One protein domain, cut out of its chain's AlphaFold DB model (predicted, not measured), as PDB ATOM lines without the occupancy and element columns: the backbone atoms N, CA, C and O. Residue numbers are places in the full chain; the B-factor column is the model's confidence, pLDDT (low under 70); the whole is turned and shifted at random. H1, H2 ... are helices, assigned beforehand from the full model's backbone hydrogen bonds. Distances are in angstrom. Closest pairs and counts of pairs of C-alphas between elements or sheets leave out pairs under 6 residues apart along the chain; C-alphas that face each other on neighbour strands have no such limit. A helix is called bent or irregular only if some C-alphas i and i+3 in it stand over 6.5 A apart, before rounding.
ATOM      1  N   THR A   2     202.131 186.636 310.894       77.25
ATOM      2  CA  THR A   2     201.949 186.146 309.505       77.25
ATOM      3  C   THR A   2     201.043 187.010 308.614       77.25
ATOM      4  O   THR A   2     201.398 187.262 307.469       77.25
ATOM      5  N   ARG A   3     199.924 187.532 309.143       83.75
ATOM      6  CA  ARG A   3     198.973 188.347 308.363       83.75
ATOM      7  C   ARG A   3     199.577 189.647 307.817       83.75
ATOM      8  O   ARG A   3     199.334 189.983 306.671       83.75
ATOM      9  N   PHE A   4     200.407 190.335 308.601       85.56
ATOM     10  CA  PHE A   4     201.056 191.581 308.173       85.56
ATOM     11  C   PHE A   4     201.983 191.356 306.968       85.56
ATOM     12  O   PHE A   4     201.946 192.102 305.999       85.56
ATOM     13  N   TYR A   5     202.769 190.278 306.987       82.31
ATOM     14  CA  TYR A   5     203.667 189.939 305.878       82.31
ATOM     15  C   TYR A   5     202.913 189.432 304.655       82.31
ATOM     16  O   TYR A   5     203.305 189.728 303.532       82.31
ATOM     17  N   GLN A   6     201.808 188.712 304.864       86.00
ATOM     18  CA  GLN A   6     200.896 188.355 303.780       86.00
ATOM     19  C   GLN A   6     200.314 189.609 303.121       86.00
ATOM     20  O   GLN A   6     200.323 189.704 301.902       86.00
ATOM     21  N   GLU A   7     199.875 190.595 303.907       89.62
ATOM     22  CA  GLU A   7     199.388 191.880 303.396       89.62
ATOM     23  C   GLU A   7     200.484 192.628 302.612       89.62
ATOM     24  O   GLU A   7     200.227 193.059 301.489       89.62
ATOM     25  N   ARG A   8     201.722 192.698 303.125       89.06
ATOM     26  CA  ARG A   8     202.870 193.315 302.425       89.06
ATOM     27  C   ARG A   8     203.240 192.610 301.124       89.06
ATOM     28  O   ARG A   8     203.533 193.261 300.124       89.06
ATOM     29  N   PHE A   9     203.232 191.283 301.132       89.25
ATOM     30  CA  PHE A   9     203.499 190.487 299.941       89.25
ATOM     31  C   PHE A   9     202.397 190.660 298.893       89.25
ATOM     32  O   PHE A   9     202.698 190.844 297.717       89.25
ATOM     33  N   ASN A  10     201.132 190.679 299.319       93.12
ATOM     34  CA  ASN A  10     199.996 190.925 298.434       93.12
ATOM     35  C   ASN A  10     200.041 192.337 297.829       93.12
ATOM     36  O   ASN A  10     199.803 192.481 296.635       93.12
ATOM     37  N   GLU A  11     200.395 193.360 298.617       95.31
ATOM     38  CA  GLU A  11     200.603 194.737 298.132       95.31
ATOM     39  C   GLU A  11     201.708 194.784 297.062       95.31
ATOM     40  O   GLU A  11     201.548 195.416 296.018       95.31
ATOM     41  N   MET A  12     202.817 194.068 297.284       95.12
ATOM     42  CA  MET A  12     203.908 193.967 296.311       95.12
ATOM     43  C   MET A  12     203.459 193.287 295.012       95.12
ATOM     44  O   MET A  12     203.749 193.801 293.932       95.12
ATOM     45  N   LEU A  13     202.726 192.173 295.107       96.31
ATOM     46  CA  LEU A  13     202.206 191.457 293.940       96.31
ATOM     47  C   LEU A  13     201.197 192.289 293.144       96.31
ATOM     48  O   LEU A  13     201.227 192.263 291.917       96.31
ATOM     49  N   ASP A  14     200.332 193.045 293.818       97.25
ATOM     50  CA  ASP A  14     199.387 193.947 293.158       97.25
ATOM     51  C   ASP A  14     200.124 194.998 292.316       97.25
ATOM     52  O   ASP A  14     199.898 195.117 291.108       97.25
ATOM     53  N   LYS A  15     201.107 195.684 292.915       97.25
ATOM     54  CA  LYS A  15     201.933 196.665 292.197       97.25
ATOM     55  C   LYS A  15     202.760 196.040 291.078       97.25
ATOM     56  O   LYS A  15     202.897 196.656 290.021       97.25
ATOM     57  N   HIS A  16     203.258 194.820 291.267       96.12
ATOM     58  CA  HIS A  16     203.951 194.074 290.219       96.12
ATOM     59  C   HIS A  16     203.041 193.803 289.015       96.12
ATOM     60  O   HIS A  16     203.417 194.108 287.889       96.12
ATOM     61  N   ASN A  17     201.819 193.316 289.244       97.44
ATOM     62  CA  ASN A  17     200.863 193.027 288.170       97.44
ATOM     63  C   ASN A  17     200.472 194.288 287.383       97.44
ATOM     64  O   ASN A  17     200.362 194.255 286.153       97.44
ATOM     65  N   ILE A  18     200.283 195.412 288.082       97.69
ATOM     66  CA  ILE A  18     200.009 196.709 287.450       97.69
ATOM     67  C   ILE A  18     201.200 197.143 286.585       97.69
ATOM     68  O   ILE A  18     201.008 197.560 285.439       97.69
ATOM     69  N   PHE A  19     202.425 197.025 287.105       97.19
ATOM     70  CA  PHE A  19     203.642 197.320 286.352       97.19
ATOM     71  C   PHE A  19     203.764 196.446 285.096       97.19
ATOM     72  O   PHE A  19     203.921 196.995 284.009       97.19
ATOM     73  N   GLU A  20     203.607 195.127 285.216       95.69
ATOM     74  CA  GLU A  20     203.670 194.184 284.089       95.69
ATOM     75  C   GLU A  20     202.638 194.515 283.004       95.69
ATOM     76  O   GLU A  20     202.947 194.502 281.812       95.69
ATOM     77  N   THR A  21     201.423 194.901 283.400       97.69
ATOM     78  CA  THR A  21     200.375 195.302 282.450       97.69
ATOM     79  C   THR A  21     200.777 196.556 281.669       97.69
ATOM     80  O   THR A  21     200.655 196.594 280.443       97.69
ATOM     81  N   MET A  22     201.300 197.580 282.352       96.69
ATOM     82  CA  MET A  22     201.777 198.805 281.691       96.69
ATOM     83  C   MET A  22     203.039 198.561 280.858       96.69
ATOM     84  O   MET A  22     203.242 199.212 279.833       96.69
ATOM     85  N   LEU A  23     203.893 197.629 281.275       95.31
ATOM     86  CA  LEU A  23     205.076 197.225 280.528       95.31
ATOM     87  C   LEU A  23     204.692 196.507 279.227       95.31
ATOM     88  O   LEU A  23     205.258 196.800 278.173       95.31
ATOM     89  N   ALA A  24     203.691 195.625 279.270       97.00
ATOM     90  CA  ALA A  24     203.155 194.964 278.086       97.00
ATOM     91  C   ALA A  24     202.544 195.972 277.097       97.00
ATOM     92  O   ALA A  24     202.820 195.902 275.896       97.00
ATOM     93  N   GLU A  25     201.778 196.953 277.592       95.69
ATOM     94  CA  GLU A  25     201.247 198.048 276.769       95.69
ATOM     95  C   GLU A  25     202.386 198.835 276.098       95.69
ATOM     96  O   GLU A  25     202.369 199.045 274.882       95.69
ATOM     97  N   PHE A  26     203.422 199.203 276.859       94.81
ATOM     98  CA  PHE A  26     204.601 199.890 276.333       94.81
ATOM     99  C   PHE A  26     205.301 199.092 275.227       94.81
ATOM    100  O   PHE A  26     205.593 199.643 274.160       94.81
ATOM    101  N   PHE A  27     205.527 197.792 275.438       94.81
ATOM    102  CA  PHE A  27     206.138 196.942 274.419       94.81
ATOM    103  C   PHE A  27     205.272 196.831 273.168       94.81
ATOM    104  O   PHE A  27     205.810 196.927 272.067       94.81
ATOM    105  N   SER A  28     203.950 196.702 273.309       95.38
ATOM    106  CA  SER A  28     203.049 196.645 272.151       95.38
ATOM    107  C   SER A  28     203.227 197.859 271.231       95.38
ATOM    108  O   SER A  28     203.380 197.704 270.020       95.38
ATOM    109  N   ILE A  29     203.342 199.057 271.813       95.00
ATOM    110  CA  ILE A  29     203.566 200.310 271.086       95.00
ATOM    111  C   ILE A  29     204.964 200.334 270.456       95.00
ATOM    112  O   ILE A  29     205.124 200.765 269.311       95.00
ATOM    113  N   LEU A  30     205.977 199.841 271.173       92.69
ATOM    114  CA  LEU A  30     207.363 199.786 270.704       92.69
ATOM    115  C   LEU A  30     207.561 198.835 269.510       92.69
ATOM    116  O   LEU A  30     208.471 199.053 268.705       92.69
ATOM    117  N   TYR A  31     206.707 197.815 269.372       93.94
ATOM    118  CA  TYR A  31     206.716 196.871 268.249       93.94
ATOM    119  C   TYR A  31     206.011 197.395 266.986       93.94
ATOM    120  O   TYR A  31     206.332 196.945 265.883       93.94
ATOM    121  N   LEU A  32     205.106 198.378 267.093       94.56
ATOM    122  CA  LEU A  32     204.348 198.906 265.945       94.56
ATOM    123  C   LEU A  32     205.214 199.389 264.761       94.56
ATOM    124  O   LEU A  32     204.834 199.129 263.614       94.56
ATOM    125  N   PRO A  33     206.350 200.093 264.958       95.88
ATOM    126  CA  PRO A  33     207.206 200.528 263.854       95.88
ATOM    127  C   PRO A  33     207.745 199.372 263.021       95.88
ATOM    128  O   PRO A  33     207.854 199.513 261.807       95.88
ATOM    129  N   ILE A  34     208.039 198.228 263.644       94.12
ATOM    130  CA  ILE A  34     208.563 197.051 262.947       94.12
ATOM    131  C   ILE A  34     207.509 196.535 261.968       94.12
ATOM    132  O   ILE A  34     207.784 196.436 260.773       94.12
ATOM    133  N   GLU A  35     206.280 196.318 262.437       93.88
ATOM    134  CA  GLU A  35     205.174 195.858 261.592       93.88
ATOM    135  C   GLU A  35     204.876 196.844 260.448       93.88
ATOM    136  O   GLU A  35     204.774 196.456 259.280       93.88
ATOM    137  N   LYS A  36     204.776 198.142 260.767       95.12
ATOM    138  CA  LYS A  36     204.486 199.191 259.777       95.12
ATOM    139  C   LYS A  36     205.604 199.320 258.745       95.12
ATOM    140  O   LYS A  36     205.318 199.400 257.551       95.12
ATOM    141  N   SER A  37     206.862 199.281 259.187       96.50
ATOM    142  CA  SER A  37     208.020 199.380 258.297       96.50
ATOM    143  C   SER A  37     208.064 198.242 257.287       96.50
ATOM    144  O   SER A  37     208.407 198.475 256.133       96.50
ATOM    145  N   PHE A  38     207.669 197.031 257.691       94.06
ATOM    146  CA  PHE A  38     207.692 195.870 256.815       94.06
ATOM    147  C   PHE A  38     206.641 195.980 255.708       94.06
ATOM    148  O   PHE A  38     206.951 195.734 254.547       94.06
ATOM    149  N   LYS A  39     205.430 196.451 256.037       95.56
ATOM    150  CA  LYS A  39     204.375 196.725 255.042       95.56
ATOM    151  C   LYS A  39     204.824 197.763 254.009       95.56
ATOM    152  O   LYS A  39     204.673 197.551 252.809       95.56
ATOM    153  N   VAL A  40     205.424 198.866 254.464       96.81
ATOM    154  CA  VAL A  40     205.941 199.921 253.572       96.81
ATOM    155  C   VAL A  40     207.123 199.418 252.740       96.81
ATOM    156  O   VAL A  40     207.237 199.738 251.560       96.81
ATOM    157  N   PHE A  41     207.991 198.600 253.332       96.25
ATOM    158  CA  PHE A  41     209.108 197.977 252.634       96.25
ATOM    159  C   PHE A  41     208.641 197.039 251.514       96.25
ATOM    160  O   PHE A  41     209.145 197.140 250.399       96.25
ATOM    161  N   GLN A  42     207.644 196.187 251.776       94.56
ATOM    162  CA  GLN A  42     207.047 195.305 250.768       94.56
ATOM    163  C   GLN A  42     206.451 196.090 249.595       94.56
ATOM    164  O   GLN A  42     206.716 195.762 248.440       94.56
ATOM    165  N   GLU A  43     205.692 197.149 249.883       95.81
ATOM    166  CA  GLU A  43     205.121 198.011 248.845       95.81
ATOM    167  C   GLU A  43     206.217 198.667 247.996       95.81
ATOM    168  O   GLU A  43     206.138 198.676 246.769       95.81
ATOM    169  N   LYS A  44     207.287 199.143 248.637       94.50
ATOM    170  CA  LYS A  44     208.421 199.747 247.937       94.50
ATOM    171  C   LYS A  44     209.155 198.744 247.045       94.50
ATOM    172  O   LYS A  44     209.529 199.093 245.930       94.50
ATOM    173  N   LEU A  45     209.351 197.506 247.505       93.81
ATOM    174  CA  LEU A  45     209.927 196.440 246.677       93.81
ATOM    175  C   LEU A  45     209.052 196.135 245.456       93.81
ATOM    176  O   LEU A  45     209.592 195.953 244.369       93.81
ATOM    177  N   ARG A  46     207.721 196.114 245.614       93.75
ATOM    178  CA  ARG A  46     206.793 195.911 244.493       93.75
ATOM    179  C   ARG A  46     206.934 197.010 243.440       93.75
ATOM    180  O   ARG A  46     207.076 196.694 242.266       93.75
ATOM    181  N   GLN A  47     206.969 198.272 243.861       94.56
ATOM    182  CA  GLN A  47     207.156 199.413 242.956       94.56
ATOM    183  C   GLN A  47     208.494 199.328 242.211       94.56
ATOM    184  O   GLN A  47     208.541 199.438 240.992       94.56
ATOM    185  N   MET A  48     209.582 199.027 242.926       93.38
ATOM    186  CA  MET A  48     210.897 198.848 242.301       93.38
ATOM    187  C   MET A  48     210.930 197.661 241.326       93.38
ATOM    188  O   MET A  48     211.664 197.710 240.345       93.38
ATOM    189  N   ALA A  49     210.131 196.613 241.553       92.12
ATOM    190  CA  ALA A  49     209.984 195.502 240.613       92.12
ATOM    191  C   ALA A  49     209.269 195.915 239.321       92.12
ATOM    192  O   ALA A  49     209.725 195.550 238.239       92.12
ATOM    193  N   GLU A  50     208.192 196.694 239.425       94.25
ATOM    194  CA  GLU A  50     207.465 197.244 238.270       94.25
ATOM    195  C   GLU A  50     208.351 198.184 237.434       94.25
ATOM    196  O   GLU A  50     208.266 198.195 236.208       94.25
ATOM    197  N   GLU A  51     209.256 198.915 238.089       94.19
ATOM    198  CA  GLU A  51     210.234 199.810 237.456       94.19
ATOM    199  C   GLU A  51     211.509 199.098 236.959       94.19
ATOM    200  O   GLU A  51     212.365 199.733 236.343       94.19
ATOM    201  N   GLY A  52     211.670 197.796 237.225       90.44
ATOM    202  CA  GLY A  52     212.868 197.025 236.861       90.44
ATOM    203  C   GLY A  52     214.123 197.333 237.695       90.44
ATOM    204  O   GLY A  52     215.215 196.899 237.337       90.44
ATOM    205  N   ASN A  53     213.975 198.039 238.817       91.31
ATOM    206  CA  ASN A  53     215.047 198.523 239.695       91.31
ATOM    207  C   ASN A  53     215.116 197.752 241.027       91.31
ATOM    208  O   ASN A  53     215.297 198.343 242.094       91.31
ATOM    209  N   LEU A  54     214.933 196.429 240.999       89.31
ATOM    210  CA  LEU A  54     215.033 195.619 242.214       89.31
ATOM    211  C   LEU A  54     216.471 195.592 242.761       89.31
ATOM    212  O   LEU A  54     217.410 195.428 241.977       89.31
ATOM    213  N   PRO A  55     216.651 195.679 244.093       89.12
ATOM    214  CA  PRO A  55     217.962 195.505 244.703       89.12
ATOM    215  C   PRO A  55     218.523 194.115 244.395       89.12
ATOM    216  O   PRO A  55     217.806 193.115 244.504       89.12
ATOM    217  N   GLN A  56     219.800 194.048 244.025       87.38
ATOM    218  CA  GLN A  56     220.447 192.784 243.650       87.38
ATOM    219  C   GLN A  56     221.049 192.079 244.866       87.38
ATOM    220  O   GLN A  56     221.153 190.852 244.895       87.38
ATOM    221  N   GLU A  57     221.408 192.850 245.893       91.62
ATOM    222  CA  GLU A  57     222.036 192.340 247.103       91.62
ATOM    223  C   GLU A  57     221.113 192.436 248.322       91.62
ATOM    224  O   GLU A  57     220.418 193.428 248.553       91.62
ATOM    225  N   ALA A  58     221.196 191.438 249.207       89.31
ATOM    226  CA  ALA A  58     220.477 191.448 250.483       89.31
ATOM    227  C   ALA A  58     220.813 192.682 251.347       89.31
ATOM    228  O   ALA A  58     219.965 193.176 252.094       89.31
ATOM    229  N   LYS A  59     222.038 193.210 251.222       93.50
ATOM    230  CA  LYS A  59     222.493 194.411 251.932       93.50
ATOM    231  C   LYS A  59     221.721 195.662 251.509       93.50
ATOM    232  O   LYS A  59     221.402 196.493 252.357       93.50
ATOM    233  N   GLU A  60     221.402 195.791 250.227       93.06
ATOM    234  CA  GLU A  60     220.635 196.918 249.692       93.06
ATOM    235  C   GLU A  60     219.181 196.861 250.175       93.06
ATOM    236  O   GLU A  60     218.657 197.855 250.679       93.06
ATOM    237  N   CYS A  61     218.565 195.673 250.141       91.94
ATOM    238  CA  CYS A  61     217.251 195.426 250.742       91.94
ATOM    239  C   CYS A  61     217.217 195.815 252.228       91.94
ATOM    240  O   CYS A  61     216.309 196.524 252.667       91.94
ATOM    241  N   TYR A  62     218.229 195.397 252.995       93.56
ATOM    242  CA  TYR A  62     218.347 195.735 254.413       93.56
ATOM    243  C   TYR A  62     218.486 197.245 254.640       93.56
ATOM    244  O   TYR A  62     217.790 197.801 255.487       93.56
ATOM    245  N   ALA A  63     219.324 197.930 253.855       95.38
ATOM    246  CA  ALA A  63     219.498 199.378 253.957       95.38
ATOM    247  C   ALA A  63     218.188 200.140 253.689       95.38
ATOM    248  O   ALA A  63     217.876 201.113 254.379       95.38
ATOM    249  N   ILE A  64     217.391 199.680 252.720       94.62
ATOM    250  CA  ILE A  64     216.073 200.255 252.427       94.62
ATOM    251  C   ILE A  64     215.115 200.034 253.602       94.62
ATOM    252  O   ILE A  64     214.458 200.986 254.026       94.62
ATOM    253  N   TRP A  65     215.044 198.813 254.140       96.12
ATOM    254  CA  TRP A  65     214.172 198.501 255.272       96.12
ATOM    255  C   TRP A  65     214.543 199.301 256.526       96.12
ATOM    256  O   TRP A  65     213.665 199.924 257.121       96.12
ATOM    257  N   ILE A  66     215.831 199.371 256.883       96.81
ATOM    258  CA  ILE A  66     216.297 200.149 258.039       96.81
ATOM    259  C   ILE A  66     215.954 201.626 257.897       96.81
ATOM    260  O   ILE A  66     215.419 202.210 258.834       96.81
ATOM    261  N   LYS A  67     216.147 202.221 256.718       96.75
ATOM    262  CA  LYS A  67     215.786 203.628 256.496       96.75
ATOM    263  C   LYS A  67     214.286 203.889 256.693       96.75
ATOM    264  O   LYS A  67     213.896 204.936 257.208       96.75
ATOM    265  N   ILE A  68     213.433 202.948 256.284       97.00
ATOM    266  CA  ILE A  68     211.981 203.024 256.512       97.00
ATOM    267  C   ILE A  68     211.676 202.881 258.011       97.00
ATOM    268  O   ILE A  68     210.913 203.673 258.569       97.00
ATOM    269  N   LEU A  69     212.288 201.893 258.666       97.25
ATOM    270  CA  LEU A  69     212.123 201.612 260.089       97.25
ATOM    271  C   LEU A  69     212.519 202.811 260.962       97.25
ATOM    272  O   LEU A  69     211.754 203.208 261.840       97.25
ATOM    273  N   GLU A  70     213.664 203.433 260.681       97.12
ATOM    274  CA  GLU A  70     214.135 204.652 261.346       97.12
ATOM    275  C   GLU A  70     213.102 205.781 261.254       97.12
ATOM    276  O   GLU A  70     212.784 206.418 262.260       97.12
ATOM    277  N   GLY A  71     212.507 205.995 260.075       95.56
ATOM    278  CA  GLY A  71     211.453 206.996 259.888       95.56
ATOM    279  C   GLY A  71     210.216 206.739 260.759       95.56
ATOM    280  O   GLY A  71     209.668 207.668 261.368       95.56
ATOM    281  N   HIS A  72     209.798 205.474 260.878       96.44
ATOM    282  CA  HIS A  72     208.696 205.093 261.762       96.44
ATOM    283  C   HIS A  72     209.047 205.275 263.245       96.44
ATOM    284  O   HIS A  72     208.207 205.776 263.994       96.44
ATOM    285  N   TYR A  73     210.272 204.950 263.670       96.25
ATOM    286  CA  TYR A  73     210.712 205.166 265.054       96.25
ATOM    287  C   TYR A  73     210.827 206.647 265.418       96.25
ATOM    288  O   TYR A  73     210.352 207.043 266.481       96.25
ATOM    289  N   ILE A  74     211.368 207.492 264.534       95.94
ATOM    290  CA  ILE A  74     211.421 208.948 264.755       95.94
ATOM    291  C   ILE A  74     210.014 209.506 264.990       95.94
ATOM    292  O   ILE A  74     209.814 210.357 265.858       95.94
ATOM    293  N   SER A  75     209.035 209.025 264.223       95.19
ATOM    294  CA  SER A  75     207.636 209.433 264.372       95.19
ATOM    295  C   SER A  75     207.030 208.917 265.678       95.19
ATOM    296  O   SER A  75     206.368 209.676 266.384       95.19
ATOM    297  N   LEU A  76     207.294 207.653 266.032       96.06
ATOM    298  CA  LEU A  76     206.820 207.050 267.277       96.06
ATOM    299  C   LEU A  76     207.350 207.798 268.504       96.06
ATOM    300  O   LEU A  76     206.566 208.172 269.370       96.06
ATOM    301  N   PHE A  77     208.654 208.060 268.574       93.31
ATOM    302  CA  PHE A  77     209.272 208.690 269.745       93.31
ATOM    303  C   PHE A  77     208.828 210.141 269.960       93.31
ATOM    304  O   PHE A  77     208.864 210.635 271.083       93.31
ATOM    305  N   LYS A  78     208.358 210.815 268.905       93.38
ATOM    306  CA  LYS A  78     207.730 212.143 268.995       93.38
ATOM    307  C   LYS A  78     206.249 212.089 269.379       93.38
ATOM    308  O   LYS A  78     205.652 213.133 269.642       93.38
ATOM    309  N   SER A  79     205.627 210.911 269.358       95.06
ATOM    310  CA  SER A  79     204.200 210.770 269.631       95.06
ATOM    311  C   SER A  79     203.897 210.933 271.121       95.06
ATOM    312  O   SER A  79     204.610 210.419 271.986       95.06
ATOM    313  N   LYS A  80     202.787 211.619 271.422       94.50
ATOM    314  CA  LYS A  80     202.290 211.765 272.799       94.50
ATOM    315  C   LYS A  80     201.930 210.417 273.422       94.50
ATOM    316  O   LYS A  80     202.104 210.239 274.622       94.50
ATOM    317  N   GLU A  81     201.446 209.491 272.601       92.94
ATOM    318  CA  GLU A  81     201.096 208.128 272.992       92.94
ATOM    319  C   GLU A  81     202.313 207.384 273.550       92.94
ATOM    320  O   GLU A  81     202.275 206.931 274.691       92.94
ATOM    321  N   TYR A  82     203.431 207.366 272.813       93.50
ATOM    322  CA  TYR A  82     204.677 206.755 273.281       93.50
ATOM    323  C   TYR A  82     205.155 207.369 274.600       93.50
ATOM    324  O   TYR A  82     205.399 206.647 275.566       93.50
ATOM    325  N   THR A  83     205.250 208.701 274.667       92.75
ATOM    326  CA  THR A  83     205.723 209.380 275.882       92.75
ATOM    327  C   THR A  83     204.789 209.160 277.069       92.75
ATOM    328  O   THR A  83     205.251 209.025 278.198       92.75
ATOM    329  N   GLY A  84     203.478 209.093 276.821       94.44
ATOM    330  CA  GLY A  84     202.469 208.861 277.848       94.44
ATOM    331  C   GLY A  84     202.531 207.442 278.403       94.44
ATOM    332  O   GLY A  84     202.481 207.261 279.617       94.44
ATOM    333  N   THR A  85     202.682 206.434 277.542       95.19
ATOM    334  CA  THR A  85     202.829 205.044 277.992       95.19
ATOM    335  C   THR A  85     204.167 204.827 278.688       95.19
ATOM    336  O   THR A  85     204.172 204.263 279.774       95.19
ATOM    337  N   LEU A  86     205.272 205.377 278.169       93.38
ATOM    338  CA  LEU A  86     206.572 205.339 278.850       93.38
ATOM    339  C   LEU A  86     206.498 205.952 280.254       93.38
ATOM    340  O   LEU A  86     206.963 205.349 281.217       93.38
ATOM    341  N   HIS A  87     205.892 207.136 280.383       95.56
ATOM    342  CA  HIS A  87     205.741 207.796 281.678       95.56
ATOM    343  C   HIS A  87     204.912 206.953 282.656       95.56
ATOM    344  O   HIS A  87     205.317 206.775 283.801       95.56
ATOM    345  N   ARG A  88     203.792 206.374 282.200       96.25
ATOM    346  CA  ARG A  88     202.978 205.464 283.022       96.25
ATOM    347  C   ARG A  88     203.772 204.242 283.481       96.25
ATOM    348  O   ARG A  88     203.734 203.938 284.666       96.25
ATOM    349  N   THR A  89     204.511 203.588 282.585       94.81
ATOM    350  CA  THR A  89     205.348 202.424 282.920       94.81
ATOM    351  C   THR A  89     206.433 202.772 283.939       94.81
ATOM    352  O   THR A  89     206.686 201.992 284.851       94.81
ATOM    353  N   LEU A  90     207.065 203.944 283.818       95.06
ATOM    354  CA  LEU A  90     208.069 204.395 284.784       95.06
ATOM    355  C   LEU A  90     207.452 204.670 286.159       95.06
ATOM    356  O   LEU A  90     208.013 204.240 287.163       95.06
ATOM    357  N   ASN A  91     206.286 205.314 286.208       96.56
ATOM    358  CA  ASN A  91     205.596 205.576 287.471       96.56
ATOM    359  C   ASN A  91     205.163 204.268 288.159       96.56
ATOM    360  O   ASN A  91     205.318 204.122 289.367       96.56
ATOM    361  N   THR A  92     204.647 203.288 287.406       96.25
ATOM    362  CA  THR A  92     204.255 201.993 287.990       96.25
ATOM    363  C   THR A  92     205.458 201.143 288.396       96.25
ATOM    364  O   THR A  92     205.373 200.409 289.380       96.25
ATOM    365  N   LEU A  93     206.592 201.275 287.700       96.38
ATOM    366  CA  LEU A  93     207.864 200.689 288.118       96.38
ATOM    367  C   LEU A  93     208.354 201.293 289.438       96.38
ATOM    368  O   LEU A  93     208.777 200.553 290.324       96.38
ATOM    369  N   GLU A  94     208.296 202.618 289.576       96.06
ATOM    370  CA  GLU A  94     208.678 203.316 290.807       96.06
ATOM    371  C   GLU A  94     207.821 202.851 291.991       96.06
ATOM    372  O   GLU A  94     208.368 202.402 293.001       96.06
ATOM    373  N   ASP A  95     206.494 202.852 291.833       96.38
ATOM    374  CA  ASP A  95     205.545 202.325 292.821       96.38
ATOM    375  C   ASP A  95     205.904 200.894 293.253       96.38
ATOM    376  O   ASP A  95     205.946 200.578 294.449       96.38
ATOM    377  N   PHE A  96     206.181 200.020 292.282       95.12
ATOM    378  CA  PHE A  96     206.563 198.636 292.538       95.12
ATOM    379  C   PHE A  96     207.886 198.537 293.307       95.12
ATOM    380  O   PHE A  96     207.962 197.796 294.290       95.12
ATOM    381  N   ILE A  97     208.917 199.292 292.913       93.12
ATOM    382  CA  ILE A  97     210.220 199.298 293.594       93.12
ATOM    383  C   ILE A  97     210.068 199.764 295.043       93.12
ATOM    384  O   ILE A  97     210.642 199.142 295.938       93.12
ATOM    385  N   ILE A  98     209.277 200.808 295.296       95.00
ATOM    386  CA  ILE A  98     209.035 201.324 296.650       95.00
ATOM    387  C   ILE A  98     208.406 200.244 297.536       95.00
ATOM    388  O   ILE A  98     208.900 199.978 298.636       95.00
ATOM    389  N   VAL A  99     207.333 199.599 297.068       93.50
ATOM    390  CA  VAL A  99     206.635 198.563 297.848       93.50
ATOM    391  C   VAL A  99     207.505 197.319 298.021       93.50
ATOM    392  O   VAL A  99     207.564 196.761 299.117       93.50
ATOM    393  N   ARG A 100     208.241 196.914 296.980       92.06
ATOM    394  CA  ARG A 100     209.201 195.808 297.047       92.06
ATOM    395  C   ARG A 100     210.284 196.078 298.089       92.06
ATOM    396  O   ARG A 100     210.555 195.201 298.903       92.06
ATOM    397  N   ASN A 101     210.888 197.264 298.081       89.69
ATOM    398  CA  ASN A 101     211.946 197.617 299.027       89.69
ATOM    399  C   ASN A 101     211.419 197.632 300.461       89.69
ATOM    400  O   ASN A 101     212.040 197.035 301.331       89.69
ATOM    401  N   ARG A 102     210.234 198.212 300.696       89.62
ATOM    402  CA  ARG A 102     209.585 198.188 302.017       89.62
ATOM    403  C   ARG A 102     209.320 196.762 302.501       89.62
ATOM    404  O   ARG A 102     209.612 196.438 303.643       89.62
ATOM    405  N   MET A 103     208.789 195.903 301.631       89.88
ATOM    406  CA  MET A 103     208.550 194.495 301.955       89.88
ATOM    407  C   MET A 103     209.860 193.770 302.301       89.88
ATOM    408  O   MET A 103     209.893 193.008 303.266       89.88
ATOM    409  N   LEU A 104     210.937 194.022 301.548       86.38
ATOM    410  CA  LEU A 104     212.255 193.447 301.822       86.38
ATOM    411  C   LEU A 104     212.833 193.950 303.147       86.38
ATOM    412  O   LEU A 104     213.364 193.145 303.899       86.38
ATOM    413  N   GLU A 105     212.711 195.241 303.452       84.38
ATOM    414  CA  GLU A 105     213.118 195.807 304.743       84.38
ATOM    415  C   GLU A 105     212.358 195.160 305.904       84.38
ATOM    416  O   GLU A 105     212.989 194.656 306.833       84.38
ATOM    417  N   ASP A 106     211.024 195.096 305.817       83.94
ATOM    418  CA  ASP A 106     210.173 194.457 306.826       83.94
ATOM    419  C   ASP A 106     210.574 192.981 307.021       83.94
ATOM    420  O   ASP A 106     210.611 192.475 308.141       83.94
ATOM    421  N   PHE A 107     210.910 192.271 305.937       80.75
ATOM    422  CA  PHE A 107     211.355 190.877 306.002       80.75
ATOM    423  C   PHE A 107     212.758 190.730 306.610       80.75
ATOM    424  O   PHE A 107     212.994 189.823 307.409       80.75
ATOM    425  N   LEU A 108     213.692 191.619 306.263       79.62
ATOM    426  CA  LEU A 108     215.061 191.596 306.778       79.62
ATOM    427  C   LEU A 108     215.128 191.919 308.273       79.62
ATOM    428  O   LEU A 108     215.973 191.342 308.948       79.62
ATOM    429  N   GLN A 109     214.206 192.728 308.809       76.00
ATOM    430  CA  GLN A 109     214.082 192.965 310.256       76.00
ATOM    431  C   GLN A 109     213.797 191.688 311.069       76.00
ATOM    432  O   GLN A 109     214.010 191.668 312.281       76.00
ATOM    433  N   MET A 110     213.316 190.609 310.439       70.31
ATOM    434  CA  MET A 110     213.181 189.311 311.110       70.31
ATOM    435  C   MET A 110     214.495 188.535 311.215       70.31
ATOM    436  O   MET A 110     214.598 187.603 312.016       70.31
ATOM    437  N   LEU A 111     215.474 188.855 310.371       70.56
ATOM    438  CA  LEU A 111     216.776 188.209 310.374       70.56
ATOM    439  C   LEU A 111     217.727 189.014 311.268       70.56
ATOM    440  O   LEU A 111     217.614 190.233 311.347       70.56
ATOM    441  N   PRO A 112     218.709 188.371 311.922       63.56
ATOM    442  CA  PRO A 112     219.753 189.071 312.668       63.56
ATOM    443  C   PRO A 112     220.774 189.705 311.703       63.56
ATOM    444  O   PRO A 112     221.976 189.461 311.795       63.56
ATOM    445  N   VAL A 113     220.294 190.460 310.715       67.19
ATOM    446  CA  VAL A 113     221.087 191.126 309.684       67.19
ATOM    447  C   VAL A 113     220.777 192.609 309.766       67.19
ATOM    448  O   VAL A 113     219.617 193.003 309.711       67.19
ATOM    449  N   VAL A 114     221.821 193.427 309.891       60.62
ATOM    450  CA  VAL A 114     221.662 194.880 309.952       60.62
ATOM    451  C   VAL A 114     221.110 195.376 308.619       60.62
ATOM    452  O   VAL A 114     221.712 195.154 307.564       60.62
TER     453      VAL A 114
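Overview. This is residues 2 to 114 of the 151 residues of the protein "Poly(3-hydroxyalkanoate) polymerase subunit PhaE" of Smithella sp (UniProt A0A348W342). What is the shape? A long rod: H1, bent but nearly straight, runs its length, and H2 and H3 fold back along it, H2 slanting over arm H1b and H3 side by side with H1a. What builds it? The 113 printed residues hold three named helices, H1, H2, H3, all helix; the whole is extended, radius of gyration of the C-alphas 23.3 A, spans 75 by 28 by 19 A.

Arrangement. Is H1, residues 2 to 50, straight? By its hydrogen bonds it was assigned as one helix, but it is bent: C-alphas 30 and 33 are 6.9 A apart, and arms H1a, residues 2 to 30, and H1b, residues 33 to 50, stand at a shallow tilt of 17 degrees. What touches them? H1b, with residues 33 to 41 alone, touches H2, residues 58 to 77, a helical hairpin, opposite ways at a steep tilt of 44 degrees; the closest C-alphas, of Ser 37 and Leu 69, are 5.0 A apart. H3, residues 80 to 108, touches H1a, opposite ways at a shallow tilt of 22 degrees; the closest C-alphas, of Phe 19 and Thr 92, are 5.0 A apart. Are the backbones complete? In H1a, H1b, H2 and H3 every O i to N i+4 pair is within hydrogen-bond range.

Along the chain. Where does H1a begin? C-alpha 2 is at (201.949, 186.146, 309.505); H1a is 41.5 A long. Where does H3 end? C-alpha 108 is at (215.061, 191.596, 306.778); H3 is 41.5 A long.

Size, cuts and confidence. Is the printed part cut? It has no cut and no long link. Where is confidence low? Residues 112 to 114 have pLDDT under 70.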